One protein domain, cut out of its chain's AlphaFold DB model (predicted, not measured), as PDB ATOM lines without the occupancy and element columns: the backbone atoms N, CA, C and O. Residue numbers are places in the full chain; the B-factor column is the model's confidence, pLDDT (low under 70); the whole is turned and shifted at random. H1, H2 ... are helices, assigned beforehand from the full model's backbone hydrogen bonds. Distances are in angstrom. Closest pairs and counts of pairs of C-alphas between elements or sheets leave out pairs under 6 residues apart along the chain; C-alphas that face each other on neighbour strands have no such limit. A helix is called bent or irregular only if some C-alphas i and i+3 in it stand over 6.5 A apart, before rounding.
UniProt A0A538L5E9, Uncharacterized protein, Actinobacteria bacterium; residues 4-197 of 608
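What this domain is: This is residues 4 to 197 of the 608 residues of an uncharacterized protein of Actinobacteria bacterium (UniProt A0A538L5E9). Three helices, H3, H4 and H5, make a core; H1 crosses H4 and H5 on one side of it, and the long hairpin of H6 and H7a packs on the opposite side. H2 packs on H3 and H4, while the last arm, H7b, turns off sharply from H7a and packs on H3. The printed part has 194 residues with seven named helices, H1 to H7 in order, and no named strand: all helix. It is compact, with a radius of gyration of the C-alphas of 16.1 A and spans of 52 by 35 by 33 A.

How they stand to each other: H1, residues 4 to 24, touches H4, residues 72 to 86, with residues 18 to 22 alone; the closest C-alphas, of Tyr 22 and Ala 73, are 5.2 A apart. H1 touches H5, residues 96 to 116, at a steep tilt of 50 degrees, closest at the C-alphas of Leu 15 and Val 101, 6.6 A. H2, residues 29 to 48, H3, residues 57 to 70, and H4 form an up and down bundle, each running against the one before. H2 and H3 touch at a shallow tilt of 16 degrees, with the C-alphas of Ala 42 and Thr 59 closest at 4.4 A. H3 is the hub, touching five other helices. H4 and H5 form a hairpin, closest at the C-alphas of Phe 76 and Gly 104, 3.9 A. H7, residues 154 to 195, was assigned as one helix by its hydrogen bonds but is bent: C-alphas 181 and 184 are 8.2 A apart, and its arms H7a, residues 154 to 181, and H7b, residues 184 to 195, stand about perpendicular at 80 degrees. H7a is irregular, with C-alphas 163 and 166 7.4 A apart. H6, residues 123 to 145, and H7a form a hairpin, closest at the C-alphas of Ala 131 and Ala 172, 4.2 A. H7b touches H3, closest at the C-alphas of Val 69 and Ala 191, 6.1 A. Every O i to N i+4 pair is within hydrogen-bond range in H1, H2, H3, H4, H6 and H7b; in H5 it is 16 of 17, in H7a 22 of 24.

Where its parts are: H1 begins at C-alpha 4, (-40.753, -38.767, -23.038), and is 29.9 A long. H2 is 28.1 A, H3 19.5 A, H4 21.0 A, H5 30.1 A and H6 33.6 A long. H7a measures 37.2 A and H7b 15.9 A, ending at C-alpha 195, (-3.196, -16.800, -29.975).

The domain as a whole: The C-alphas farthest apart, of Ala 150 and Arg 196, are 52.5 A apart. The printed part has no cut and no long link. The pLDDT is under 70 in residues 50 to 58 and 193 to 197.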
ATOM      1  N   GLN A   4     -41.912 -38.815 -23.930       83.31
ATOM      2  CA  GLN A   4     -40.753 -38.767 -23.038       83.31
ATOM      3  C   GLN A   4     -39.563 -39.525 -23.633       83.31
ATOM      4  O   GLN A   4     -38.471 -38.972 -23.760       83.31
ATOM      5  N   LEU A   5     -39.777 -40.778 -24.049       82.50
ATOM      6  CA  LEU A   5     -38.721 -41.609 -24.622       82.50
ATOM      7  C   LEU A   5     -38.228 -41.050 -25.966       82.50
ATOM      8  O   LEU A   5     -37.027 -41.055 -26.211       82.50
ATOM      9  N   ALA A   6     -39.122 -40.511 -26.799       80.94
ATOM     10  CA  ALA A   6     -38.748 -39.861 -28.051       80.94
ATOM     11  C   ALA A   6     -37.832 -38.649 -27.814       80.94
ATOM     12  O   ALA A   6     -36.753 -38.572 -28.401       80.94
ATOM     13  N   SER A   7     -38.214 -37.744 -26.912       82.38
ATOM     14  CA  SER A   7     -37.442 -36.532 -26.628       82.38
ATOM     15  C   SER A   7     -36.093 -36.844 -25.969       82.38
ATOM     16  O   SER A   7     -35.081 -36.253 -26.345       82.38
ATOM     17  N   PHE A   8     -36.026 -37.830 -25.065       87.94
ATOM     18  CA  PHE A   8     -34.745 -38.279 -24.503       87.94
ATOM     19  C   PHE A   8     -33.852 -39.010 -25.517       87.94
ATOM     20  O   PHE A   8     -32.637 -38.828 -25.466       87.94
ATOM     21  N   VAL A   9     -34.411 -39.756 -26.478       87.31
ATOM     22  CA  VAL A   9     -33.640 -40.321 -27.601       87.31
ATOM     23  C   VAL A   9     -33.079 -39.211 -28.496       87.31
ATOM     24  O   VAL A   9     -31.899 -39.256 -28.831       87.31
ATOM     25  N   VAL A  10     -33.865 -38.179 -28.828       86.00
ATOM     26  CA  VAL A  10     -33.380 -37.018 -29.604       86.00
ATOM     27  C   VAL A  10     -32.242 -36.296 -28.874       86.00
ATOM     28  O   VAL A  10     -31.213 -36.011 -29.485       86.00
ATOM     29  N   VAL A  11     -32.376 -36.061 -27.566       89.44
ATOM     30  CA  VAL A  11     -31.322 -35.447 -26.740       89.44
ATOM     31  C   VAL A  11     -30.068 -36.328 -26.667       89.44
ATOM     32  O   VAL A  11     -28.962 -35.821 -26.843       89.44
ATOM     33  N   ALA A  12     -30.211 -37.643 -26.480       88.00
ATOM     34  CA  ALA A  12     -29.080 -38.573 -26.463       88.00
ATOM     35  C   ALA A  12     -28.343 -38.624 -27.815       88.00
ATOM     36  O   ALA A  12     -27.112 -38.597 -27.844       88.00
ATOM     37  N   VAL A  13     -29.077 -38.623 -28.934       89.06
ATOM     38  CA  VAL A  13     -28.504 -38.553 -30.289       89.06
ATOM     39  C   VAL A  13     -27.807 -37.212 -30.529       89.06
ATOM     40  O   VAL A  13     -26.707 -37.200 -31.075       89.06
ATOM     41  N   ALA A  14     -28.383 -36.091 -30.082       87.31
ATOM     42  CA  ALA A  14     -27.764 -34.770 -30.203       87.31
ATOM     43  C   ALA A  14     -26.453 -34.664 -29.399       87.31
ATOM     44  O   ALA A  14     -25.447 -34.178 -29.921       87.31
ATOM     45  N   LEU A  15     -26.434 -35.173 -28.161       91.12
ATOM     46  CA  LEU A  15     -25.224 -35.236 -27.337       91.12
ATOM     47  C   LEU A  15     -24.170 -36.161 -27.955       91.12
ATOM     48  O   LEU A  15     -23.025 -35.745 -28.126       91.12
ATOM     49  N   GLY A  16     -24.552 -37.378 -28.354       90.38
ATOM     50  CA  GLY A  16     -23.652 -38.334 -29.000       90.38
ATOM     51  C   GLY A  16     -23.049 -37.793 -30.298       90.38
ATOM     52  O   GLY A  16     -21.844 -37.902 -30.510       90.38
ATOM     53  N   ALA A  17     -23.852 -37.127 -31.134       88.44
ATOM     54  CA  ALA A  17     -23.377 -36.466 -32.347       88.44
ATOM     55  C   ALA A  17     -22.413 -35.305 -32.047       88.44
ATOM     56  O   ALA A  17     -21.405 -35.165 -32.737       88.44
ATOM     57  N   GLY A  18     -22.682 -34.500 -31.013       87.44
ATOM     58  CA  GLY A  18     -21.819 -33.391 -30.601       87.44
ATOM     59  C   GLY A  18     -20.476 -33.840 -30.012       87.44
ATOM     60  O   GLY A  18     -19.433 -33.297 -30.382       87.44
ATOM     61  N   PHE A  19     -20.466 -34.877 -29.167       91.12
ATOM     62  CA  PHE A  19     -19.223 -35.462 -28.649       91.12
ATOM     63  C   PHE A  19     -18.426 -36.176 -29.749       91.12
ATOM     64  O   PHE A  19     -17.236 -35.901 -29.898       91.12
ATOM     65  N   ALA A  20     -19.072 -36.987 -30.596       88.19
ATOM     66  CA  ALA A  20     -18.412 -37.625 -31.737       88.19
ATOM     67  C   ALA A  20     -17.906 -36.603 -32.775       88.19
ATOM     68  O   ALA A  20     -16.926 -36.860 -33.473       88.19
ATOM     69  N   TRP A  21     -18.540 -35.431 -32.897       88.25
ATOM     70  CA  TRP A  21     -18.017 -34.323 -33.698       88.25
ATOM     71  C   TRP A  21     -16.737 -33.749 -33.088       88.25
ATOM     72  O   TRP A  21     -15.742 -33.635 -33.804       88.25
ATOM     73  N   TYR A  22     -16.730 -33.443 -31.787       86.56
ATOM     74  CA  TYR A  22     -15.538 -32.949 -31.092       86.56
ATOM     75  C   TYR A  22     -14.377 -33.946 -31.178       86.56
ATOM     76  O   TYR A  22     -13.294 -33.570 -31.620       86.56
ATOM     77  N   GLU A  23     -14.606 -35.224 -30.880       87.25
ATOM     78  CA  GLU A  23     -13.598 -36.285 -30.990       87.25
ATOM     79  C   GLU A  23     -13.017 -36.384 -32.414       87.25
ATOM     80  O   GLU A  23     -11.797 -36.398 -32.600       87.25
ATOM     81  N   ARG A  24     -13.871 -36.327 -33.448       84.75
ATOM     82  CA  ARG A  24     -13.440 -36.301 -34.859       84.75
ATOM     83  C   ARG A  24     -12.622 -35.066 -35.244       84.75
ATOM     84  O   ARG A  24     -11.898 -35.141 -36.233       84.75
ATOM     85  N   THR A  25     -12.682 -33.959 -34.494       76.38
ATOM     86  CA  THR A  25     -11.768 -32.818 -34.714       76.38
ATOM     87  C   THR A  25     -10.348 -33.055 -34.192       76.38
ATOM     88  O   THR A  25      -9.491 -32.207 -34.424       76.38
ATOM     89  N   ARG A  26     -10.079 -34.196 -33.529       77.56
ATOM     90  CA  ARG A  26      -8.788 -34.546 -32.904       77.56
ATOM     91  C   ARG A  26      -8.187 -33.379 -32.093       77.56
ATOM     92  O   ARG A  26      -7.072 -32.941 -32.380       77.56
ATOM     93  N   PRO A  27      -8.928 -32.838 -31.106       77.81
ATOM     94  CA  PRO A  27      -8.478 -31.709 -30.301       77.81
ATOM     95  C   PRO A  27      -7.166 -32.053 -29.589       77.81
ATOM     96  O   PRO A  27      -7.026 -33.125 -29.003       77.81
ATOM     97  N   SER A  28      -6.197 -31.138 -29.634       79.69
ATOM     98  CA  SER A  28      -4.917 -31.331 -28.950       79.69
ATOM     99  C   SER A  28      -5.091 -31.299 -27.430       79.69
ATOM    100  O   SER A  28      -6.010 -30.662 -26.912       79.69
ATOM    101  N   SER A  29      -4.164 -31.919 -26.695       82.38
ATOM    102  CA  SER A  29      -4.133 -31.894 -25.222       82.38
ATOM    103  C   SER A  29      -4.238 -30.475 -24.643       82.38
ATOM    104  O   SER A  29      -4.925 -30.264 -23.647       82.38
ATOM    105  N   ARG A  30      -3.644 -29.482 -25.320       77.12
ATOM    106  CA  ARG A  30      -3.727 -28.051 -24.977       77.12
ATOM    107  C   ARG A  30      -5.154 -27.496 -25.118       77.12
ATOM    108  O   ARG A  30      -5.602 -26.727 -24.273       77.12
ATOM    109  N   VAL A  31      -5.892 -27.908 -26.155       80.44
ATOM    110  CA  VAL A  31      -7.310 -27.544 -26.343       80.44
ATOM    111  C   VAL A  31      -8.204 -28.256 -25.326       80.44
ATOM    112  O   VAL A  31      -9.115 -27.617 -24.803       80.44
ATOM    113  N   LEU A  32      -7.934 -29.523 -24.983       85.75
ATOM    114  CA  LEU A  32      -8.633 -30.197 -23.879       85.75
ATOM    115  C   LEU A  32      -8.394 -29.488 -22.538       85.75
ATOM    116  O   LEU A  32      -9.356 -29.231 -21.823       85.75
ATOM    117  N   ALA A  33      -7.152 -29.114 -22.213       85.12
ATOM    118  CA  ALA A  33      -6.826 -28.395 -20.979       85.12
ATOM    119  C   ALA A  33      -7.511 -27.014 -20.900       85.12
ATOM    120  O   ALA A  33      -8.004 -26.615 -19.842       85.12
ATOM    121  N   LEU A  34      -7.616 -26.303 -22.028       84.81
ATOM    122  CA  LEU A  34      -8.346 -25.036 -22.109       84.81
ATOM    123  C   LEU A  34      -9.866 -25.219 -21.964       84.81
ATOM    124  O   LEU A  34     -10.514 -24.456 -21.254       84.81
ATOM    125  N   VAL A  35     -10.446 -26.247 -22.590       90.44
ATOM    126  CA  VAL A  35     -11.863 -26.594 -22.383       90.44
ATOM    127  C   VAL A  35     -12.110 -26.990 -20.924       90.44
ATOM    128  O   VAL A  35     -13.065 -26.506 -20.329       90.44
ATOM    129  N   ALA A  36     -11.231 -27.783 -20.307       90.75
ATOM    130  CA  ALA A  36     -11.354 -28.206 -18.912       90.75
ATOM    131  C   ALA A  36     -11.254 -27.036 -17.915       90.75
ATOM    132  O   ALA A  36     -12.024 -26.982 -16.959       90.75
ATOM    133  N   THR A  37     -10.365 -26.067 -18.148       89.88
ATOM    134  CA  THR A  37     -10.254 -24.862 -17.303       89.88
ATOM    135  C   THR A  37     -11.427 -23.898 -17.492       89.88
ATOM    136  O   THR A  37     -11.917 -23.345 -16.508       89.88
ATOM    137  N   LEU A  38     -11.957 -23.751 -18.714       90.62
ATOM    138  CA  LEU A  38     -13.190 -22.989 -18.961       90.62
ATOM    139  C   LEU A  38     -14.422 -23.670 -18.342       90.62
ATOM    140  O   LEU A  38     -15.246 -22.984 -17.741       90.62
ATOM    141  N   VAL A  39     -14.512 -25.004 -18.404       93.75
ATOM    142  CA  VAL A  39     -15.516 -25.803 -17.677       93.75
ATOM    143  C   VAL A  39     -15.399 -25.562 -16.174       93.75
ATOM    144  O   VAL A  39     -16.384 -25.192 -15.546       93.75
ATOM    145  N   ALA A  40     -14.206 -25.718 -15.593       89.38
ATOM    146  CA  ALA A  40     -13.989 -25.520 -14.162       89.38
ATOM    147  C   ALA A  40     -14.404 -24.108 -13.716       89.38
ATOM    148  O   ALA A  40     -15.093 -23.959 -12.710       89.38
ATOM    149  N   MET A  41     -14.075 -23.078 -14.499       87.56
ATOM    150  CA  MET A  41     -14.464 -21.700 -14.198       87.56
ATOM    151  C   MET A  41     -15.975 -21.456 -14.348       87.56
ATOM    152  O   MET A  41     -16.567 -20.785 -13.503       87.56
ATOM    153  N   ALA A  42     -16.626 -22.027 -15.365       89.00
ATOM    154  CA  ALA A  42     -18.075 -21.919 -15.549       89.00
ATOM    155  C   ALA A  42     -18.869 -22.688 -14.468       89.00
ATOM    156  O   ALA A  42     -19.941 -22.233 -14.054       89.00
ATOM    157  N   VAL A  43     -18.321 -23.806 -13.970       88.75
ATOM    158  CA  VAL A  43     -18.812 -24.559 -12.801       88.75
ATOM    159  C   VAL A  43     -18.645 -23.738 -11.520       88.75
ATOM    160  O   VAL A  43     -19.630 -23.535 -10.814       88.75
ATOM    161  N   LEU A  44     -17.446 -23.215 -11.238       82.75
ATOM    162  CA  LEU A  44     -17.185 -22.369 -10.065       82.75
ATOM    163  C   LEU A  44     -18.069 -21.118 -10.062       82.75
ATOM    164  O   LEU A  44     -18.653 -20.789  -9.035       82.75
ATOM    165  N   GLY A  45     -18.260 -20.477 -11.218       80.25
ATOM    166  CA  GLY A  45     -19.215 -19.381 -11.383       80.25
ATOM    167  C   GLY A  45     -20.658 -19.800 -11.078       80.25
ATOM    168  O   GLY A  45     -21.369 -19.082 -10.376       80.25
ATOM    169  N   ARG A  46     -21.091 -20.988 -11.527       83.19
ATOM    170  CA  ARG A  46     -22.433 -21.515 -11.214       83.19
ATOM    171  C   ARG A  46     -22.633 -21.774  -9.717       83.19
ATOM    172  O   ARG A  46     -23.758 -21.657  -9.239       83.19
ATOM    173  N   LEU A  47     -21.563 -22.133  -9.004       80.81
ATOM    174  CA  LEU A  47     -21.569 -22.402  -7.563       80.81
ATOM    175  C   LEU A  47     -21.515 -21.114  -6.735       80.81
ATOM    176  O   LEU A  47     -22.324 -20.951  -5.826       80.81
ATOM    177  N   ALA A  48     -20.640 -20.169  -7.084       75.88
ATOM    178  CA  ALA A  48     -20.513 -18.883  -6.396       75.88
ATOM    179  C   ALA A  48     -21.821 -18.070  -6.419       75.88
ATOM    180  O   ALA A  48     -22.171 -17.427  -5.433       75.88
ATOM    181  N   PHE A  49     -22.575 -18.147  -7.521       75.31
ATOM    182  CA  PHE A  49     -23.887 -17.509  -7.652       75.31
ATOM    183  C   PHE A  49     -25.078 -18.438  -7.339       75.31
ATOM    184  O   PHE A  49     -26.227 -18.035  -7.517       75.31
ATOM    185  N   ALA A  50     -24.855 -19.659  -6.837       69.88
ATOM    186  CA  ALA A  50     -25.941 -20.576  -6.465       69.88
ATOM    187  C   ALA A  50     -26.955 -20.012  -5.437       69.88
ATOM    188  O   ALA A  50     -28.129 -20.373  -5.554       69.88
ATOM    189  N   PRO A  51     -26.584 -19.117  -4.490       69.38
ATOM    190  CA  PRO A  51     -27.547 -18.470  -3.592       69.38
ATOM    191  C   PRO A  51     -28.538 -17.512  -4.273       69.38
ATOM    192  O   PRO A  51     -29.536 -17.149  -3.655       69.38
ATOM    193  N   LEU A  52     -28.293 -17.082  -5.519       64.38
ATOM    194  CA  LEU A  52     -29.193 -16.187  -6.252       64.38
ATOM    195  C   LEU A  52     -30.098 -16.982  -7.217       64.38
ATOM    196  O   LEU A  52     -29.592 -17.682  -8.103       64.38
ATOM    197  N   PRO A  53     -31.440 -16.865  -7.122       61.12
ATOM    198  CA  PRO A  53     -32.361 -17.553  -8.026       61.12
ATOM    199  C   PRO A  53     -32.119 -17.215  -9.508       61.12
ATOM    200  O   PRO A  53     -32.423 -16.127  -9.984       61.12
ATOM    201  N   ASN A  54     -31.557 -18.178 -10.243       62.78
ATOM    202  CA  ASN A  54     -31.254 -18.162 -11.688       62.78
ATOM    203  C   ASN A  54     -30.339 -17.048 -12.242       62.78
ATOM    204  O   ASN A  54     -29.913 -17.146 -13.395       62.78
ATOM    205  N   VAL A  55     -29.878 -16.110 -11.416       60.09
ATOM    206  CA  VAL A  55     -28.741 -15.231 -11.731       60.09
ATOM    207  C   VAL A  55     -27.449 -16.063 -11.708       60.09
ATOM    208  O   VAL A  55     -26.776 -16.157 -10.693       60.09
ATOM    209  N   LYS A  56     -27.105 -16.710 -12.830       65.81
ATOM    210  CA  LYS A  56     -25.929 -17.601 -12.986       65.81
ATOM    211  C   LYS A  56     -25.037 -17.137 -14.150       65.81
ATOM    212  O   LYS A  56     -24.814 -17.899 -15.096       65.81
ATOM    213  N   PRO A  57     -24.572 -15.875 -14.140       57.66
ATOM    214  CA  PRO A  57     -24.182 -15.200 -15.371       57.66
ATOM    215  C   PRO A  57     -22.840 -15.674 -15.927       57.66
ATOM    216  O   PRO A  57     -22.695 -15.898 -17.126       57.66
ATOM    217  N   ALA A  58     -21.890 -15.959 -15.034       59.56
ATOM    218  CA  ALA A  58     -20.587 -16.502 -15.390       59.56
ATOM    219  C   ALA A  58     -20.671 -17.852 -16.132       59.56
ATOM    220  O   ALA A  58     -19.742 -18.205 -16.845       59.56
ATOM    221  N   THR A  59     -21.757 -18.619 -15.996       77.12
ATOM    222  CA  THR A  59     -21.882 -19.924 -16.657       77.12
ATOM    223  C   THR A  59     -22.184 -19.762 -18.145       77.12
ATOM    224  O   THR A  59     -21.374 -20.156 -18.982       77.12
ATOM    225  N   THR A  60     -23.321 -19.149 -18.484       83.44
ATOM    226  CA  THR A  60     -23.771 -18.983 -19.878       83.44
ATOM    227  C   THR A  60     -22.787 -18.136 -20.688       83.44
ATOM    228  O   THR A  60     -22.479 -18.484 -21.830       83.44
ATOM    229  N   ASP A  61     -22.205 -17.102 -20.077       85.62
ATOM    230  CA  ASP A  61     -21.260 -16.207 -20.744       85.62
ATOM    231  C   ASP A  61     -19.910 -16.875 -21.025       85.62
ATOM    232  O   ASP A  61     -19.431 -16.805 -22.154       85.62
ATOM    233  N   VAL A  62     -19.313 -17.597 -20.066       88.44
ATOM    234  CA  VAL A  62     -18.047 -18.324 -20.305       88.44
ATOM    235  C   VAL A  62     -18.210 -19.376 -21.406       88.44
ATOM    236  O   VAL A  62     -17.303 -19.556 -22.219       88.44
ATOM    237  N   ILE A  63     -19.377 -20.017 -21.498       93.25
ATOM    238  CA  ILE A  63     -19.695 -21.001 -22.544       93.25
ATOM    239  C   ILE A  63     -19.872 -20.317 -23.912       93.25
ATOM    240  O   ILE A  63     -19.326 -20.795 -24.914       93.25
ATOM    241  N   LEU A  64     -20.551 -19.165 -23.971       92.38
ATOM    242  CA  LEU A  64     -20.659 -18.355 -25.190       92.38
ATOM    243  C   LEU A  64     -19.285 -17.836 -25.638       92.38
ATOM    244  O   LEU A  64     -18.964 -17.906 -26.824       92.38
ATOM    245  N   PHE A  65     -18.447 -17.373 -24.708       92.00
ATOM    246  CA  PHE A  65     -17.085 -16.914 -24.984       92.00
ATOM    247  C   PHE A  65     -16.170 -18.065 -25.421       92.00
ATOM    248  O   PHE A  65     -15.375 -17.878 -26.342       92.00
ATOM    249  N   ALA A  66     -16.310 -19.267 -24.854       90.62
ATOM    250  CA  ALA A  66     -15.623 -20.466 -25.334       90.62
ATOM    251  C   ALA A  66     -16.014 -20.778 -26.789       90.62
ATOM    252  O   ALA A  66     -15.141 -20.992 -27.629       90.62
ATOM    253  N   GLY A  67     -17.303 -20.700 -27.124       89.94
ATOM    254  CA  GLY A  67     -17.797 -20.807 -28.498       89.94
ATOM    255  C   GLY A  67     -17.240 -19.738 -29.442       89.94
ATOM    256  O   GLY A  67     -16.672 -20.046 -30.490       89.94
ATOM    257  N   PHE A  68     -17.361 -18.471 -29.053       89.75
ATOM    258  CA  PHE A  68     -16.918 -17.313 -29.830       89.75
ATOM    259  C   PHE A  68     -15.404 -17.338 -30.081       89.75
ATOM    260  O   PHE A  68     -14.929 -17.114 -31.204       89.75
ATOM    261  N   VAL A  69     -14.624 -17.651 -29.042       86.31
ATOM    262  CA  VAL A  69     -13.164 -17.628 -29.096       86.31
ATOM    263  C   VAL A  69     -12.582 -18.918 -29.661       86.31
ATOM    264  O   VAL A  69     -11.725 -18.799 -30.527       86.31
ATOM    265  N   LEU A  70     -13.020 -20.112 -29.253       85.19
ATOM    266  CA  LEU A  70     -12.416 -21.394 -29.664       85.19
ATOM    267  C   LEU A  70     -13.105 -22.050 -30.870       85.19
ATOM    268  O   LEU A  70     -12.473 -22.817 -31.593       85.19
ATOM    269  N   GLY A  71     -14.377 -21.735 -31.118       88.62
ATOM    270  CA  GLY A  71     -15.193 -22.343 -32.169       88.62
ATOM    271  C   GLY A  71     -16.228 -23.341 -31.639       88.62
ATOM    272  O   GLY A  71     -16.301 -23.642 -30.450       88.62
ATOM    273  N   ALA A  72     -17.057 -23.848 -32.554       90.81
ATOM    274  CA  ALA A  72     -18.329 -24.484 -32.212       90.81
ATOM    275  C   ALA A  72     -18.194 -25.811 -31.447       90.81
ATOM    276  O   ALA A  72     -18.911 -26.008 -30.474       90.81
ATOM    277  N   ALA A  73     -17.274 -26.701 -31.840       90.81
ATOM    278  CA  ALA A  73     -17.110 -27.991 -31.164       90.81
ATOM    279  C   ALA A  73     -16.488 -27.859 -29.750       90.81
ATOM    280  O   ALA A  73     -17.060 -28.416 -28.813       90.81
ATOM    281  N   PRO A  74     -15.407 -27.073 -29.524       89.62
ATOM    282  CA  PRO A  74     -14.943 -26.775 -28.164       89.62
ATOM    283  C   PRO A  74     -15.990 -26.040 -27.314       89.62
ATOM    284  O   PRO A  74     -16.157 -26.369 -26.141       89.62
ATOM    285  N   GLY A  75     -16.725 -25.081 -27.893       91.88
ATOM    286  CA  GLY A  75     -17.815 -24.383 -27.206       91.88
ATOM    287  C   GLY A  75     -18.940 -25.327 -26.775       91.88
ATOM    288  O   GLY A  75     -19.361 -25.286 -25.620       91.88
ATOM    289  N   PHE A  76     -19.371 -26.225 -27.669       95.19
ATOM    290  CA  PHE A  76     -20.362 -27.261 -27.370       95.19
ATOM    291  C   PHE A  76     -19.936 -28.129 -26.182       95.19
ATOM    292  O   PHE A  76     -20.701 -28.298 -25.235       95.19
ATOM    293  N   VAL A  77     -18.699 -28.641 -26.199       95.06
ATOM    294  CA  VAL A  77     -18.185 -29.510 -25.131       95.06
ATOM    295  C   VAL A  77     -17.979 -28.746 -23.823       95.06
ATOM    296  O   VAL A  77     -18.299 -29.283 -22.765       95.06
ATOM    297  N   THR A  78     -17.557 -27.478 -23.878       95.00
ATOM    298  CA  THR A  78     -17.510 -26.608 -22.689       95.00
ATOM    299  C   THR A  78     -18.900 -26.495 -22.060       95.00
ATOM    300  O   THR A  78     -19.043 -26.695 -20.856       95.00
ATOM    301  N   GLY A  79     -19.945 -26.261 -22.862       93.88
ATOM    302  CA  GLY A  79     -21.325 -26.194 -22.378       93.88
ATOM    303  C   GLY A  79     -21.842 -27.518 -21.809       93.88
ATOM    304  O   GLY A  79     -22.324 -27.564 -20.676       93.88
ATOM    305  N   ALA A  80     -21.684 -28.607 -22.563       95.19
ATOM    306  CA  ALA A  80     -22.169 -29.929 -22.182       95.19
ATOM    307  C   ALA A  80     -21.483 -30.470 -20.915       95.19
ATOM    308  O   ALA A  80     -22.159 -30.942 -20.002       95.19
ATOM    309  N   ILE A  81     -20.154 -30.366 -20.808       95.31
ATOM    310  CA  ILE A  81     -19.436 -30.843 -19.618       95.31
ATOM    311  C   ILE A  81     -19.700 -29.921 -18.417       95.31
ATOM    312  O   ILE A  81     -19.895 -30.430 -17.316       95.31
ATOM    313  N   THR A  82     -19.810 -28.598 -18.602       94.44
ATOM    314  CA  THR A  82     -20.176 -27.681 -17.500       94.44
ATOM    315  C   THR A  82     -21.504 -28.072 -16.863       94.44
ATOM    316  O   THR A  82     -21.587 -28.143 -15.634       94.44
ATOM    317  N   ALA A  83     -22.526 -28.370 -17.672       90.38
ATOM    318  CA  ALA A  83     -23.835 -28.807 -17.189       90.38
ATOM    319  C   ALA A  83     -23.730 -30.071 -16.320       90.38
ATOM    320  O   ALA A  83     -24.215 -30.091 -15.189       90.38
ATOM    321  N   LEU A  84     -23.042 -31.094 -16.838       92.94
ATOM    322  CA  LEU A  84     -22.868 -32.385 -16.178       92.94
ATOM    323  C   LEU A  84     -22.066 -32.265 -14.874       92.94
ATOM    324  O   LEU A  84     -22.502 -32.782 -13.848       92.94
ATOM    325  N   VAL A  85     -20.926 -31.564 -14.897       92.38
ATOM    326  CA  VAL A  85     -20.021 -31.430 -13.743       92.38
ATOM    327  C   VAL A  85     -20.658 -30.599 -12.631       92.38
ATOM    328  O   VAL A  85     -20.669 -31.029 -11.481       92.38
ATOM    329  N   SER A  86     -21.253 -29.444 -12.944       87.44
ATOM    330  CA  SER A  86     -21.893 -28.614 -11.907       87.44
ATOM    331  C   SER A  86     -23.130 -29.273 -11.282       87.44
ATOM    332  O   SER A  86     -23.400 -29.049 -10.103       87.44
ATOM    333  N   ASN A  87     -23.836 -30.150 -12.002       88.62
ATOM    334  CA  ASN A  87     -24.952 -30.910 -11.434       88.62
ATOM    335  C   ASN A  87     -24.516 -32.005 -10.434       88.62
ATOM    336  O   ASN A  87     -25.354 -32.476  -9.676       88.62
ATOM    337  N   PHE A  88     -23.230 -32.373 -10.316       88.75
ATOM    338  CA  PHE A  88     -22.791 -33.203  -9.176       88.75
ATOM    339  C   PHE A  88     -22.888 -32.454  -7.838       88.75
ATOM    340  O   PHE A  88     -23.127 -33.076  -6.809       88.75
ATOM    341  N   PHE A  89     -22.756 -31.126  -7.858       82.12
ATOM    342  CA  PHE A  89     -22.829 -30.269  -6.673       82.12
ATOM    343  C   PHE A  89     -24.240 -29.702  -6.437       82.12
ATOM    344  O   PHE A  89     -24.630 -29.478  -5.297       82.12
ATOM    345  N   ILE A  90     -25.012 -29.470  -7.508       80.12
ATOM    346  CA  ILE A  90     -26.345 -28.831  -7.473       80.12
ATOM    347  C   ILE A  90     -27.459 -29.835  -7.861       80.12
ATOM    348  O   ILE A  90     -28.495 -29.464  -8.407       80.12
ATOM    349  N   SER A  91     -27.238 -31.121  -7.566       81.44
ATOM    350  CA  SER A  91     -28.063 -32.296  -7.910       81.44
ATOM    351  C   SER A  91     -28.206 -32.642  -9.407       81.44
ATOM    352  O   SER A  91     -28.329 -31.787 -10.288       81.44
ATOM    353  N   GLN A  92     -28.205 -33.953  -9.675       85.62
ATOM    354  CA  GLN A  92     -28.430 -34.562 -10.987       85.62
ATOM    355  C   GLN A  92     -29.905 -34.948 -11.150       85.62
ATOM    356  O   GLN A  92     -30.585 -35.283 -10.182       85.62
ATOM    357  N   GLY A  93     -30.380 -34.988 -12.392       86.56
ATOM    358  CA  GLY A  93     -31.743 -35.417 -12.711       86.56
ATOM    359  C   GLY A  93     -32.041 -35.391 -14.206       86.56
ATOM    360  O   GLY A  93     -31.156 -35.108 -15.020       86.56
ATOM    361  N   SER A  94     -33.301 -35.642 -14.571       88.19
ATOM    362  CA  SER A  94     -33.793 -35.693 -15.960       88.19
ATOM    363  C   SER A  94     -33.562 -34.404 -16.759       88.19
ATOM    364  O   SER A  94     -33.510 -34.449 -17.985       88.19
ATOM    365  N   TRP A  95     -33.363 -33.268 -16.089       86.75
ATOM    366  CA  TRP A  95     -32.978 -31.996 -16.708       86.75
ATOM    367  C   TRP A  95     -31.520 -31.955 -17.185       86.75
ATOM    368  O   TRP A  95     -31.186 -31.114 -18.014       86.75
ATOM    369  N   THR A  96     -30.630 -32.823 -16.686       91.38
ATOM    370  CA  THR A  96     -29.186 -32.716 -16.970       91.38
ATOM    371  C   THR A  96     -28.877 -32.874 -18.458       91.38
ATOM    372  O   THR A  96     -28.251 -31.967 -18.999       91.38
ATOM    373  N   PRO A  97     -29.366 -33.911 -19.174       92.44
ATOM    374  CA  PRO A  97     -29.126 -34.032 -20.614       92.44
ATOM    375  C   PRO A  97     -29.654 -32.830 -21.416       92.44
ATOM    376  O   PRO A  97     -29.046 -32.427 -22.405       92.44
ATOM    377  N   TRP A  98     -30.741 -32.204 -20.957       91.44
ATOM    378  CA  TRP A  98     -31.299 -31.001 -21.574       91.44
ATOM    379  C   TRP A  98     -30.451 -29.758 -21.310       91.44
ATOM    380  O   TRP A  98     -30.191 -29.011 -22.245       91.44
ATOM    381  N   GLN A  99     -29.930 -29.572 -20.092       92.25
ATOM    382  CA  GLN A  99     -28.957 -28.514 -19.790       92.25
ATOM    383  C   GLN A  99     -27.650 -28.702 -20.575       92.25
ATOM    384  O   GLN A  99     -27.080 -27.718 -21.046       92.25
ATOM    385  N   MET A 100     -27.202 -29.950 -20.769       95.25
ATOM    386  CA  MET A 100     -26.037 -30.267 -21.602       95.25
ATOM    387  C   MET A 100     -26.254 -29.826 -23.058       95.25
ATOM    388  O   MET A 100     -25.369 -29.199 -23.639       95.25
ATOM    389  N   VAL A 101     -27.433 -30.096 -23.637       92.62
ATOM    390  CA  VAL A 101     -27.789 -29.624 -24.988       92.62
ATOM    391  C   VAL A 101     -27.974 -28.105 -25.023       92.62
ATOM    392  O   VAL A 101     -27.418 -27.464 -25.908       92.62
ATOM    393  N   ALA A 102     -28.695 -27.511 -24.070       92.81
ATOM    394  CA  ALA A 102     -28.995 -26.079 -24.041       92.81
ATOM    395  C   ALA A 102     -27.716 -25.226 -23.992       92.81
ATOM    396  O   ALA A 102     -27.511 -24.359 -24.842       92.81
ATOM    397  N   TRP A 103     -26.801 -25.516 -23.063       94.56
ATOM    398  CA  TRP A 103     -25.509 -24.829 -23.017       94.56
ATOM    399  C   TRP A 103     -24.565 -25.255 -24.150       94.56
ATOM    400  O   TRP A 103     -23.799 -24.427 -24.643       94.56
ATOM    401  N   GLY A 104     -24.644 -26.497 -24.635       94.25
ATOM    402  CA  GLY A 104     -23.935 -26.908 -25.849       94.25
ATOM    403  C   GLY A 104     -24.325 -26.057 -27.069       94.25
ATOM    404  O   GLY A 104     -23.460 -25.616 -27.829       94.25
ATOM    405  N   LEU A 105     -25.617 -25.746 -27.215       93.69
ATOM    406  CA  LEU A 105     -26.149 -24.848 -28.241       93.69
ATOM    407  C   LEU A 105     -25.713 -23.391 -28.028       93.69
ATOM    408  O   LEU A 105     -25.399 -22.730 -29.013       93.69
ATOM    409  N   VAL A 106     -25.594 -22.902 -26.786       94.69
ATOM    410  CA  VAL A 106     -24.990 -21.581 -26.495       94.69
ATOM    411  C   VAL A 106     -23.537 -21.511 -26.991       94.69
ATOM    412  O   VAL A 106     -23.148 -20.535 -27.635       94.69
ATOM    413  N   GLY A 107     -22.748 -22.571 -26.782       93.44
ATOM    414  CA  GLY A 107     -21.383 -22.675 -27.308       93.44
ATOM    415  C   GLY A 107     -21.315 -22.706 -28.843       93.44
ATOM    416  O   GLY A 107     -20.435 -22.091 -29.448       93.44
ATOM    417  N   ILE A 108     -22.274 -23.353 -29.509       93.81
ATOM    418  CA  ILE A 108     -22.404 -23.293 -30.976       93.81
ATOM    419  C   ILE A 108     -22.838 -21.886 -31.427       93.81
ATOM    420  O   ILE A 108     -22.291 -21.355 -32.395       93.81
ATOM    421  N   GLY A 109     -23.755 -21.246 -30.695       91.25
ATOM    422  CA  GLY A 109     -24.254 -19.892 -30.943       91.25
ATOM    423  C   GLY A 109     -23.156 -18.832 -30.884       91.25
ATOM    424  O   GLY A 109     -23.030 -18.036 -31.814       91.25
ATOM    425  N   GLY A 110     -22.275 -18.882 -29.879       90.44
ATOM    426  CA  GLY A 110     -21.089 -18.017 -29.817       90.44
ATOM    427  C   GLY A 110     -20.186 -18.162 -31.051       90.44
ATOM    428  O   GLY A 110     -19.702 -17.172 -31.599       90.44
ATOM    429  N   ALA A 111     -20.019 -19.385 -31.561       89.88
ATOM    430  CA  ALA A 111     -19.239 -19.659 -32.770       89.88
ATOM    431  C   ALA A 111     -19.949 -19.284 -34.091       89.88
ATOM    432  O   ALA A 111     -19.289 -19.182 -35.132       89.88
ATOM    433  N   ALA A 112     -21.272 -19.103 -34.076       90.44
ATOM    434  CA  ALA A 112     -22.041 -18.538 -35.183       90.44
ATOM    435  C   ALA A 112     -21.970 -17.002 -35.164       90.44
ATOM    436  O   ALA A 112     -21.633 -16.388 -36.176       90.44
ATOM    437  N   LEU A 113     -22.157 -16.392 -33.989       88.62
ATOM    438  CA  LEU A 113     -21.981 -14.958 -33.744       88.62
ATOM    439  C   LEU A 113     -20.600 -14.472 -34.217       88.62
ATOM    440  O   LEU A 113     -20.514 -13.501 -34.964       88.62
ATOM    441  N   ALA A 114     -19.539 -15.218 -33.888       85.88
ATOM    442  CA  ALA A 114     -18.162 -14.923 -34.296       85.88
ATOM    443  C   ALA A 114     -17.871 -15.047 -35.808       85.88
ATOM    444  O   ALA A 114     -16.750 -14.762 -36.240       85.88
ATOM    445  N   ARG A 115     -18.837 -15.539 -36.601       83.12
ATOM    446  CA  ARG A 115     -18.801 -15.548 -38.072       83.12
ATOM    447  C   ARG A 115     -19.649 -14.425 -38.660       83.12
ATOM    448  O   ARG A 115     -19.188 -13.761 -39.576       83.12
ATOM    449  N   VAL A 116     -20.864 -14.227 -38.144       82.12
ATOM    450  CA  VAL A 116     -21.833 -13.259 -38.689       82.12
ATOM    451  C   VAL A 116     -21.443 -11.816 -38.361       82.12
ATOM    452  O   VAL A 116     -21.523 -10.957 -39.228       82.12
ATOM    453  N   ALA A 117     -20.986 -11.553 -37.134       76.44
ATOM    454  CA  ALA A 117     -20.648 -10.208 -36.658       76.44
ATOM    455  C   ALA A 117     -19.131  -9.989 -36.474       76.44
ATOM    456  O   ALA A 117     -18.699  -9.072 -35.776       76.44
ATOM    457  N   GLY A 118     -18.309 -10.850 -37.084       73.19
ATOM    458  CA  GLY A 118     -16.854 -10.820 -36.946       73.19
ATOM    459  C   GLY A 118     -16.354 -11.202 -35.547       73.19
ATOM    460  O   GLY A 118     -17.084 -11.726 -34.706       73.19
ATOM    461  N   ARG A 119     -15.057 -10.973 -35.302       73.56
ATOM    462  CA  ARG A 119     -14.370 -11.367 -34.054       73.56
ATOM    463  C   ARG A 119     -14.101 -10.201 -33.097       73.56
ATOM    464  O   ARG A 119     -13.538 -10.420 -32.028       73.56
ATOM    465  N   GLU A 120     -14.524  -8.995 -33.469       71.50
ATOM    466  CA  GLU A 120     -14.236  -7.733 -32.774       71.50
ATOM    467  C   GLU A 120     -15.535  -7.030 -32.355       71.50
ATOM    468  O   GLU A 120     -15.794  -5.873 -32.673       71.50
ATOM    469  N   LEU A 121     -16.392  -7.765 -31.638       75.00
ATOM    470  CA  LEU A 121     -17.628  -7.216 -31.090       75.00
ATOM    471  C   LEU A 121     -17.357  -6.196 -29.979       75.00
ATOM    472  O   LEU A 121     -16.631  -6.464 -29.020       75.00
ATOM    473  N   GLY A 122     -18.028  -5.048 -30.077       77.56
ATOM    474  CA  GLY A 122     -18.077  -4.056 -29.008       77.56
ATOM    475  C   GLY A 122     -18.793  -4.567 -27.750       77.56
ATOM    476  O   GLY A 122     -19.594  -5.503 -27.790       77.56
ATOM    477  N   ARG A 123     -18.536  -3.889 -26.624       83.94
ATOM    478  CA  ARG A 123     -19.060  -4.217 -25.280       83.94
ATOM    479  C   ARG A 123     -20.585  -4.411 -25.249       83.94
ATOM    480  O   ARG A 123     -21.057  -5.347 -24.614       83.94
ATOM    481  N   TRP A 124     -21.330  -3.558 -25.956       86.94
ATOM    482  CA  TRP A 124     -22.797  -3.582 -25.991       86.94
ATOM    483  C   TRP A 124     -23.377  -4.715 -26.865       86.94
ATOM    484  O   TRP A 124     -24.126  -5.518 -26.313       86.94
ATOM    485  N   PRO A 125     -23.013  -4.880 -28.160       87.75
ATOM    486  CA  PRO A 125     -23.437  -6.042 -28.953       87.75
ATOM    487  C   PRO A 125     -23.152  -7.395 -28.296       87.75
ATOM    488  O   PRO A 125     -23.980  -8.302 -28.370       87.75
ATOM    489  N   LEU A 126     -22.003  -7.530 -27.624       86.88
ATOM    490  CA  LEU A 126     -21.647  -8.758 -26.918       86.88
ATOM    491  C   LEU A 126     -22.582  -9.025 -25.725       86.88
ATOM    492  O   LEU A 126     -23.084 -10.137 -25.587       86.88
ATOM    493  N   ALA A 127     -22.879  -8.005 -24.911       89.25
ATOM    494  CA  ALA A 127     -23.801  -8.137 -23.782       89.25
ATOM    495  C   ALA A 127     -25.235  -8.465 -24.226       89.25
ATOM    496  O   ALA A 127     -25.893  -9.300 -23.606       89.25
ATOM    497  N   ILE A 128     -25.697  -7.879 -25.337       91.06
ATOM    498  CA  ILE A 128     -26.984  -8.227 -25.958       91.06
ATOM    499  C   ILE A 128     -26.992  -9.706 -26.379       91.06
ATOM    500  O   ILE A 128     -27.954 -10.417 -26.094       91.06
ATOM    501  N   ALA A 129     -25.915 -10.207 -26.992       89.69
ATOM    502  CA  ALA A 129     -25.816 -11.618 -27.367       89.69
ATOM    503  C   ALA A 129     -25.813 -12.567 -26.149       89.69
ATOM    504  O   ALA A 129     -26.450 -13.617 -26.199       89.69
ATOM    505  N   CYS A 130     -25.162 -12.187 -25.047       89.81
ATOM    506  CA  CYS A 130     -25.192 -12.910 -23.770       89.81
ATOM    507  C   CYS A 130     -26.596 -12.954 -23.133       89.81
ATOM    508  O   CYS A 130     -27.034 -14.007 -22.657       89.81
ATOM    509  N   ALA A 131     -27.347 -11.851 -23.196       91.12
ATOM    510  CA  ALA A 131     -28.746 -11.806 -22.767       91.12
ATOM    511  C   ALA A 131     -29.640 -12.722 -23.625       91.12
ATOM    512  O   ALA A 131     -30.375 -13.554 -23.092       91.12
ATOM    513  N   LEU A 132     -29.522 -12.631 -24.955       92.94
ATOM    514  CA  LEU A 132     -30.262 -13.472 -25.904       92.94
ATOM    515  C   LEU A 132     -29.922 -14.963 -25.753       92.94
ATOM    516  O   LEU A 132     -30.813 -15.806 -25.839       92.94
ATOM    517  N   ALA A 133     -28.663 -15.304 -25.470       91.62
ATOM    518  CA  ALA A 133     -28.252 -16.673 -25.159       91.62
ATOM    519  C   ALA A 133     -28.847 -17.181 -23.834       91.62
ATOM    520  O   ALA A 133     -29.184 -18.360 -23.732       91.62
ATOM    521  N   GLY A 134     -29.037 -16.296 -22.849       87.69
ATOM    522  CA  GLY A 134     -29.760 -16.599 -21.614       87.69
ATOM    523  C   GLY A 134     -31.231 -16.942 -21.860       87.69
ATOM    524  O   GLY A 134     -31.701 -17.979 -21.397       87.69
ATOM    525  N   LEU A 135     -31.932 -16.131 -22.659       89.31
ATOM    526  CA  LEU A 135     -33.317 -16.409 -23.066       89.31
ATOM    527  C   LEU A 135     -33.424 -17.688 -23.917       89.31
ATOM    528  O   LEU A 135     -34.350 -18.476 -23.742       89.31
ATOM    529  N   GLY A 136     -32.452 -17.933 -24.802       89.44
ATOM    530  CA  GLY A 136     -32.372 -19.161 -25.599       89.44
ATOM    531  C   GLY A 136     -32.178 -20.421 -24.749       89.44
ATOM    532  O   GLY A 136     -32.809 -21.444 -25.018       89.44
ATOM    533  N   PHE A 137     -31.366 -20.348 -23.689       89.62
ATOM    534  CA  PHE A 137     -31.255 -21.415 -22.691       89.62
ATOM    535  C   PHE A 137     -32.594 -21.645 -21.969       89.62
ATOM    536  O   PHE A 137     -33.044 -22.790 -21.885       89.62
ATOM    537  N   GLY A 138     -33.262 -20.569 -21.532       86.94
ATOM    538  CA  GLY A 138     -34.598 -20.614 -20.926       86.94
ATOM    539  C   GLY A 138     -35.617 -21.350 -21.802       86.94
ATOM    540  O   GLY A 138     -36.187 -22.353 -21.383       86.94
ATOM    541  N   ALA A 139     -35.744 -20.962 -23.074       87.88
ATOM    542  CA  ALA A 139     -36.655 -21.600 -24.031       87.88
ATOM    543  C   ALA A 139     -36.416 -23.118 -24.207       87.88
ATOM    544  O   ALA A 139     -37.374 -23.892 -24.327       87.88
ATOM    545  N   VAL A 140     -35.159 -23.584 -24.176       89.44
ATOM    546  CA  VAL A 140     -34.849 -25.027 -24.198       89.44
ATOM    547  C   VAL A 140     -35.246 -25.702 -22.880       89.44
ATOM    548  O   VAL A 140     -35.795 -26.804 -22.905       89.44
ATOM    549  N   MET A 141     -35.059 -25.045 -21.732       89.44
ATOM    550  CA  MET A 141     -35.488 -25.579 -20.432       89.44
ATOM    551  C   MET A 141     -37.018 -25.590 -20.253       89.44
ATOM    552  O   MET A 141     -37.554 -26.524 -19.657       89.44
ATOM    553  N   ASN A 142     -37.740 -24.645 -20.850       88.69
ATOM    554  CA  ASN A 142     -39.207 -24.644 -20.905       88.69
ATOM    555  C   ASN A 142     -39.718 -25.798 -21.791       88.69
ATOM    556  O   ASN A 142     -40.696 -26.471 -21.473       88.69
ATOM    557  N   THR A 143     -38.975 -26.114 -22.856       86.50
ATOM    558  CA  THR A 143     -39.220 -27.290 -23.709       86.50
ATOM    559  C   THR A 143     -38.906 -28.613 -22.989       86.50
ATOM    560  O   THR A 143     -39.611 -29.604 -23.186       86.50
ATOM    561  N   TYR A 144     -37.924 -28.636 -22.080       88.81
ATOM    562  CA  TYR A 144     -37.726 -29.760 -21.157       88.81
ATOM    563  C   TYR A 144     -38.956 -29.974 -20.257       88.81
ATOM    564  O   TYR A 144     -39.437 -31.104 -20.166       88.81
ATOM    565  N   GLN A 145     -39.521 -28.920 -19.657       85.56
ATOM    566  CA  GLN A 145     -40.725 -29.046 -18.818       85.56
ATOM    567  C   GLN A 145     -41.928 -29.595 -19.613       85.56
ATOM    568  O   GLN A 145     -42.658 -30.451 -19.114       85.56
ATOM    569  N   LEU A 146     -42.074 -29.216 -20.892       83.62
ATOM    570  CA  LEU A 146     -43.085 -29.775 -21.809       83.62
ATOM    571  C   LEU A 146     -42.942 -31.300 -22.033       83.62
ATOM    572  O   LEU A 146     -43.877 -31.960 -22.481       83.62
ATOM    573  N   THR A 147     -41.800 -31.905 -21.692       81.19
ATOM    574  CA  THR A 147     -41.631 -33.372 -21.715       81.19
ATOM    575  C   THR A 147     -42.455 -34.067 -20.617       81.19
ATOM    576  O   THR A 147     -42.843 -35.226 -20.778       81.19
ATOM    577  N   PHE A 148     -42.780 -33.353 -19.536       81.00
ATOM    578  CA  PHE A 148     -43.547 -33.845 -18.383       81.00
ATOM    579  C   PHE A 148     -44.957 -33.237 -18.278       81.00
ATOM    580  O   PHE A 148     -45.713 -33.604 -17.380       81.00
ATOM    581  N   ALA A 149     -45.338 -32.351 -19.203       78.75
ATOM    582  CA  ALA A 149     -46.705 -31.853 -19.324       78.75
ATOM    583  C   ALA A 149     -47.684 -32.977 -19.720       78.75
ATOM    584  O   ALA A 149     -47.329 -33.889 -20.469       78.75
ATOM    585  N   ALA A 150     -48.936 -32.882 -19.259       73.38
ATOM    586  CA  ALA A 150     -49.994 -33.837 -19.606       73.38
ATOM    587  C   ALA A 150     -50.308 -33.852 -21.117       73.38
ATOM    588  O   ALA A 150     -50.631 -34.897 -21.680       73.38
ATOM    589  N   THR A 151     -50.161 -32.701 -21.777       77.75
ATOM    590  CA  THR A 151     -50.326 -32.504 -23.221       77.75
ATOM    591  C   THR A 151     -49.134 -31.713 -23.772       77.75
ATOM    592  O   THR A 151     -48.944 -30.564 -23.379       77.75
ATOM    593  N   PRO A 152     -48.306 -32.279 -24.672       76.31
ATOM    594  CA  PRO A 152     -47.176 -31.565 -25.262       76.31
ATOM    595  C   PRO A 152     -47.633 -30.703 -26.450       76.31
ATOM    596  O   PRO A 152     -47.366 -31.013 -27.613       76.31
ATOM    597  N   ASP A 153     -48.370 -29.636 -26.146       85.50
ATOM    598  CA  ASP A 153     -48.974 -28.726 -27.119       85.50
ATOM    599  C   ASP A 153     -48.470 -27.274 -26.967       85.50
ATOM    600  O   ASP A 153     -47.736 -26.931 -26.035       85.50
ATOM    601  N   MET A 154     -48.857 -26.405 -27.908       82.75
ATOM    602  CA  MET A 154     -48.412 -25.009 -27.927       82.75
ATOM    603  C   MET A 154     -48.981 -24.196 -26.754       82.75
ATOM    604  O   MET A 154     -48.269 -23.352 -26.213       82.75
ATOM    605  N   ALA A 155     -50.220 -24.455 -26.316       87.25
ATOM    606  CA  ALA A 155     -50.804 -23.747 -25.179       87.25
ATOM    607  C   ALA A 155     -50.056 -24.081 -23.881       87.25
ATOM    608  O   ALA A 155     -49.701 -23.171 -23.129       87.25
ATOM    609  N   SER A 156     -49.721 -25.358 -23.659       85.69
ATOM    610  CA  SER A 156     -48.901 -25.779 -22.517       85.69
ATOM    611  C   SER A 156     -47.498 -25.160 -22.553       85.69
ATOM    612  O   SER A 156     -47.009 -24.702 -21.521       85.69
ATOM    613  N   TRP A 157     -46.855 -25.073 -23.724       86.81
ATOM    614  CA  TRP A 157     -45.532 -24.441 -23.850       86.81
ATOM    615  C   TRP A 157     -45.561 -22.928 -23.580       86.81
ATOM    616  O   TRP A 157     -44.666 -22.408 -22.908       86.81
ATOM    617  N   ILE A 158     -46.602 -22.228 -24.044       88.06
ATOM    618  CA  ILE A 158     -46.820 -20.802 -23.751       88.06
ATOM    619  C   ILE A 158     -47.084 -20.597 -22.253       88.06
ATOM    620  O   ILE A 158     -46.486 -19.706 -21.655       88.06
ATOM    621  N   ALA A 159     -47.911 -21.437 -21.623       88.06
ATOM    622  CA  ALA A 159     -48.197 -21.354 -20.190       88.06
ATOM    623  C   ALA A 159     -46.937 -21.569 -19.330       88.06
ATOM    624  O   ALA A 159     -46.666 -20.776 -18.428       88.06
ATOM    625  N   ILE A 160     -46.128 -22.587 -19.652       87.31
ATOM    626  CA  ILE A 160     -44.831 -22.844 -19.001       87.31
ATOM    627  C   ILE A 160     -43.893 -21.642 -19.176       87.31
ATOM    628  O   ILE A 160     -43.331 -21.157 -18.196       87.31
ATOM    629  N   SER A 161     -43.756 -21.128 -20.402       88.12
ATOM    630  CA  SER A 161     -42.849 -20.011 -20.705       88.12
ATOM    631  C   SER A 161     -43.305 -18.683 -20.081       88.12
ATOM    632  O   SER A 161     -42.482 -17.840 -19.739       88.12
ATOM    633  N   GLY A 162     -44.613 -18.493 -19.881       89.50
ATOM    634  CA  GLY A 162     -45.157 -17.361 -19.127       89.50
ATOM    635  C   GLY A 162     -44.840 -17.440 -17.631       89.50
ATOM    636  O   GLY A 162     -44.543 -16.420 -17.013       89.50
ATOM    637  N   GLN A 163     -44.840 -18.646 -17.052       88.38
ATOM    638  CA  GLN A 163     -44.464 -18.874 -15.650       88.38
ATOM    639  C   GLN A 163     -42.946 -18.780 -15.415       88.38
ATOM    640  O   GLN A 163     -42.519 -18.338 -14.348       88.38
ATOM    641  N   SER A 164     -42.120 -19.159 -16.394       86.56
ATOM    642  CA  SER A 164     -40.658 -19.045 -16.305       86.56
ATOM    643  C   SER A 164     -40.135 -17.627 -16.566       86.56
ATOM    644  O   SER A 164     -39.041 -17.299 -16.103       86.56
ATOM    645  N   LEU A 165     -40.901 -16.779 -17.266       88.38
ATOM    646  CA  LEU A 165     -40.469 -15.470 -17.771       88.38
ATOM    647  C   LEU A 165     -39.716 -14.583 -16.754       88.38
ATOM    648  O   LEU A 165     -38.690 -14.021 -17.143       88.38
ATOM    649  N   PRO A 166     -40.117 -14.459 -15.466       88.00
ATOM    650  CA  PRO A 166     -39.359 -13.665 -14.494       88.00
ATOM    651  C   PRO A 166     -37.950 -14.218 -14.237       88.00
ATOM    652  O   PRO A 166     -37.002 -13.455 -14.056       88.00
ATOM    653  N   TYR A 167     -37.796 -15.545 -14.255       83.81
ATOM    654  CA  TYR A 167     -36.519 -16.229 -14.060       83.81
ATOM    655  C   TYR A 167     -35.645 -16.195 -15.317       83.81
ATOM    656  O   TYR A 167     -34.436 -15.991 -15.205       83.81
ATOM    657  N   ASP A 168     -36.248 -16.360 -16.497       87.31
ATOM    658  CA  ASP A 168     -35.551 -16.258 -17.783       87.31
ATOM    659  C   ASP A 168     -35.037 -14.823 -18.005       87.31
ATOM    660  O   ASP A 168     -33.891 -14.623 -18.416       87.31
ATOM    661  N   LEU A 169     -35.832 -13.813 -17.627       88.62
ATOM    662  CA  LEU A 169     -35.428 -12.407 -17.637       88.62
ATOM    663  C   LEU A 169     -34.336 -12.108 -16.596       88.62
ATOM    664  O   LEU A 169     -33.356 -11.446 -16.929       88.62
ATOM    665  N   ALA A 170     -34.446 -12.623 -15.364       84.25
ATOM    666  CA  ALA A 170     -33.396 -12.477 -14.351       84.25
ATOM    667  C   ALA A 170     -32.065 -13.116 -14.795       84.25
ATOM    668  O   ALA A 170     -30.994 -12.544 -14.575       84.25
ATOM    669  N   HIS A 171     -32.123 -14.266 -15.478       83.12
ATOM    670  CA  HIS A 171     -30.950 -14.897 -16.074       83.12
ATOM    671  C   HIS A 171     -30.350 -14.027 -17.192       83.12
ATOM    672  O   HIS A 171     -29.155 -13.732 -17.173       83.12
ATOM    673  N   ALA A 172     -31.179 -13.539 -18.122       88.31
ATOM    674  CA  ALA A 172     -30.744 -12.686 -19.228       88.31
ATOM    675  C   ALA A 172     -30.141 -11.344 -18.766       88.31
ATOM    676  O   ALA A 172     -29.113 -10.926 -19.300       88.31
ATOM    677  N   ILE A 173     -30.726 -10.694 -17.751       88.19
ATOM    678  CA  ILE A 173     -30.184  -9.470 -17.132       88.19
ATOM    679  C   ILE A 173     -28.847  -9.761 -16.443       88.19
ATOM    680  O   ILE A 173     -27.904  -8.985 -16.591       88.19
ATOM    681  N   GLY A 174     -28.727 -10.891 -15.739       83.19
ATOM    682  CA  GLY A 174     -27.461 -11.323 -15.147       83.19
ATOM    683  C   GLY A 174     -26.348 -11.432 -16.193       83.19
ATOM    684  O   GLY A 174     -25.287 -10.827 -16.025       83.19
ATOM    685  N   ASN A 175     -26.603 -12.167 -17.279       87.94
ATOM    686  CA  ASN A 175     -25.666 -12.335 -18.397       87.94
ATOM    687  C   ASN A 175     -25.310 -10.974 -19.027       87.94
ATOM    688  O   ASN A 175     -24.144 -10.659 -19.247       87.94
ATOM    689  N   PHE A 176     -26.303 -10.106 -19.251       89.56
ATOM    690  CA  PHE A 176     -26.080  -8.756 -19.774       89.56
ATOM    691  C   PHE A 176     -25.106  -7.950 -18.898       89.56
ATOM    692  O   PHE A 176     -24.115  -7.412 -19.395       89.56
ATOM    693  N   VAL A 177     -25.350  -7.898 -17.585       87.25
ATOM    694  CA  VAL A 177     -24.544  -7.118 -16.632       87.25
ATOM    695  C   VAL A 177     -23.137  -7.704 -16.462       87.25
ATOM    696  O   VAL A 177     -22.166  -6.946 -16.446       87.25
ATOM    697  N   PHE A 178     -22.986  -9.030 -16.393       84.88
ATOM    698  CA  PHE A 178     -21.674  -9.682 -16.298       84.88
ATOM    699  C   PHE A 178     -20.852  -9.509 -17.579       84.88
ATOM    700  O   PHE A 178     -19.676  -9.137 -17.518       84.88
ATOM    701  N   CYS A 179     -21.465  -9.697 -18.749       86.50
ATOM    702  CA  CYS A 179     -20.810  -9.451 -20.023       86.50
ATOM    703  C   CYS A 179     -20.423  -7.973 -20.196       86.50
ATOM    704  O   CYS A 179     -19.332  -7.688 -20.697       86.50
ATOM    705  N   LEU A 180     -21.246  -7.019 -19.739       87.19
ATOM    706  CA  LEU A 180     -20.820  -5.621 -19.657       87.19
ATOM    707  C   LEU A 180     -19.612  -5.475 -18.721       87.19
ATOM    708  O   LEU A 180     -18.608  -4.892 -19.130       87.19
ATOM    709  N   ALA A 181     -19.665  -5.995 -17.494       83.50
ATOM    710  CA  ALA A 181     -18.597  -5.837 -16.508       83.50
ATOM    711  C   ALA A 181     -17.249  -6.412 -16.987       83.50
ATOM    712  O   ALA A 181     -16.248  -5.695 -16.992       83.50
ATOM    713  N   LEU A 182     -17.230  -7.675 -17.428       80.62
ATOM    714  CA  LEU A 182     -16.007  -8.464 -17.628       80.62
ATOM    715  C   LEU A 182     -15.817  -9.004 -19.056       80.62
ATOM    716  O   LEU A 182     -14.681  -9.274 -19.452       80.62
ATOM    717  N   GLY A 183     -16.883  -9.129 -19.854       79.00
ATOM    718  CA  GLY A 183     -16.888  -9.835 -21.145       79.00
ATOM    719  C   GLY A 183     -15.748  -9.462 -22.108       79.00
ATOM    720  O   GLY A 183     -15.005 -10.352 -22.526       79.00
ATOM    721  N   PRO A 184     -15.506  -8.172 -22.424       80.94
ATOM    722  CA  PRO A 184     -14.408  -7.776 -23.310       80.94
ATOM    723  C   PRO A 184     -13.011  -8.094 -22.762       80.94
ATOM    724  O   PRO A 184     -12.101  -8.384 -23.537       80.94
ATOM    725  N   ALA A 185     -12.811  -8.039 -21.441       77.94
ATOM    726  CA  ALA A 185     -11.542  -8.427 -20.825       77.94
ATOM    727  C   ALA A 185     -11.356  -9.950 -20.885       77.94
ATOM    728  O   ALA A 185     -10.279 -10.425 -21.245       77.94
ATOM    729  N   PHE A 186     -12.429 -10.700 -20.630       79.00
ATOM    730  CA  PHE A 186     -12.450 -12.157 -20.665       79.00
ATOM    731  C   PHE A 186     -12.211 -12.707 -22.078       79.00
ATOM    732  O   PHE A 186     -11.315 -13.525 -22.276       79.00
ATOM    733  N   ILE A 187     -12.907 -12.184 -23.095       78.88
ATOM    734  CA  ILE A 187     -12.643 -12.521 -24.503       78.88
ATOM    735  C   ILE A 187     -11.203 -12.179 -24.882       78.88
ATOM    736  O   ILE A 187     -10.554 -12.998 -25.528       78.88
ATOM    737  N   ARG A 188     -10.654 -11.029 -24.456       79.12
ATOM    738  CA  ARG A 188      -9.233 -10.717 -24.687       79.12
ATOM    739  C   ARG A 188      -8.295 -11.707 -23.992       79.12
ATOM    740  O   ARG A 188      -7.266 -12.027 -24.578       79.12
ATOM    741  N   ALA A 189      -8.633 -12.216 -22.807       77.25
ATOM    742  CA  ALA A 189      -7.843 -13.229 -22.107       77.25
ATOM    743  C   ALA A 189      -7.859 -14.579 -22.846       77.25
ATOM    744  O   ALA A 189      -6.792 -15.048 -23.247       77.25
ATOM    745  N   ILE A 190      -9.040 -15.153 -23.139       74.38
ATOM    746  CA  ILE A 190      -9.125 -16.405 -23.919       74.38
ATOM    747  C   ILE A 190      -8.508 -16.205 -25.310       74.38
ATOM    748  O   ILE A 190      -7.832 -17.096 -25.806       74.38
ATOM    749  N   ALA A 191      -8.692 -15.051 -25.961       73.75
ATOM    750  CA  ALA A 191      -8.130 -14.801 -27.287       73.75
ATOM    751  C   ALA A 191      -6.603 -14.640 -27.260       73.75
ATOM    752  O   ALA A 191      -5.948 -15.074 -28.203       73.75
ATOM    753  N   ARG A 192      -6.022 -14.061 -26.201       71.25
ATOM    754  CA  ARG A 192      -4.563 -13.988 -26.006       71.25
ATOM    755  C   ARG A 192      -3.983 -15.376 -25.739       71.25
ATOM    756  O   ARG A 192      -2.999 -15.743 -26.369       71.25
ATOM    757  N   TYR A 193      -4.643 -16.166 -24.890       68.25
ATOM    758  CA  TYR A 193      -4.283 -17.560 -24.642       68.25
ATOM    759  C   TYR A 193      -4.400 -18.386 -25.936       68.25
ATOM    760  O   TYR A 193      -3.415 -18.961 -26.378       68.25
ATOM    761  N   ARG A 194      -5.537 -18.325 -26.649       65.75
ATOM    762  CA  ARG A 194      -5.733 -18.959 -27.967       65.75
ATOM    763  C   ARG A 194      -4.682 -18.518 -28.989       65.75
ATOM    764  O   ARG A 194      -4.199 -19.377 -29.710       65.75
ATOM    765  N   ARG A 195      -4.274 -17.244 -29.058       61.53
ATOM    766  CA  ARG A 195      -3.196 -16.800 -29.975       61.53
ATOM    767  C   ARG A 195      -1.846 -17.485 -29.703       61.53
ATOM    768  O   ARG A 195      -1.060 -17.580 -30.631       61.53
ATOM    769  N   ARG A 196      -1.602 -18.007 -28.493       56.75
ATOM    770  CA  ARG A 196      -0.420 -18.826 -28.149       56.75
ATOM    771  C   ARG A 196      -0.525 -20.288 -28.637       56.75
ATOM    772  O   ARG A 196       0.435 -21.037 -28.505       56.75
ATOM    773  N   PHE A 197      -1.672 -20.702 -29.198       48.88
ATOM    774  CA  PHE A 197      -1.943 -22.086 -29.632       48.88
ATOM    775  C   PHE A 197      -2.622 -22.228 -31.011       48.88
ATOM    776  O   PHE A 197      -2.592 -23.318 -31.578       48.88
TER     777      PHE A 197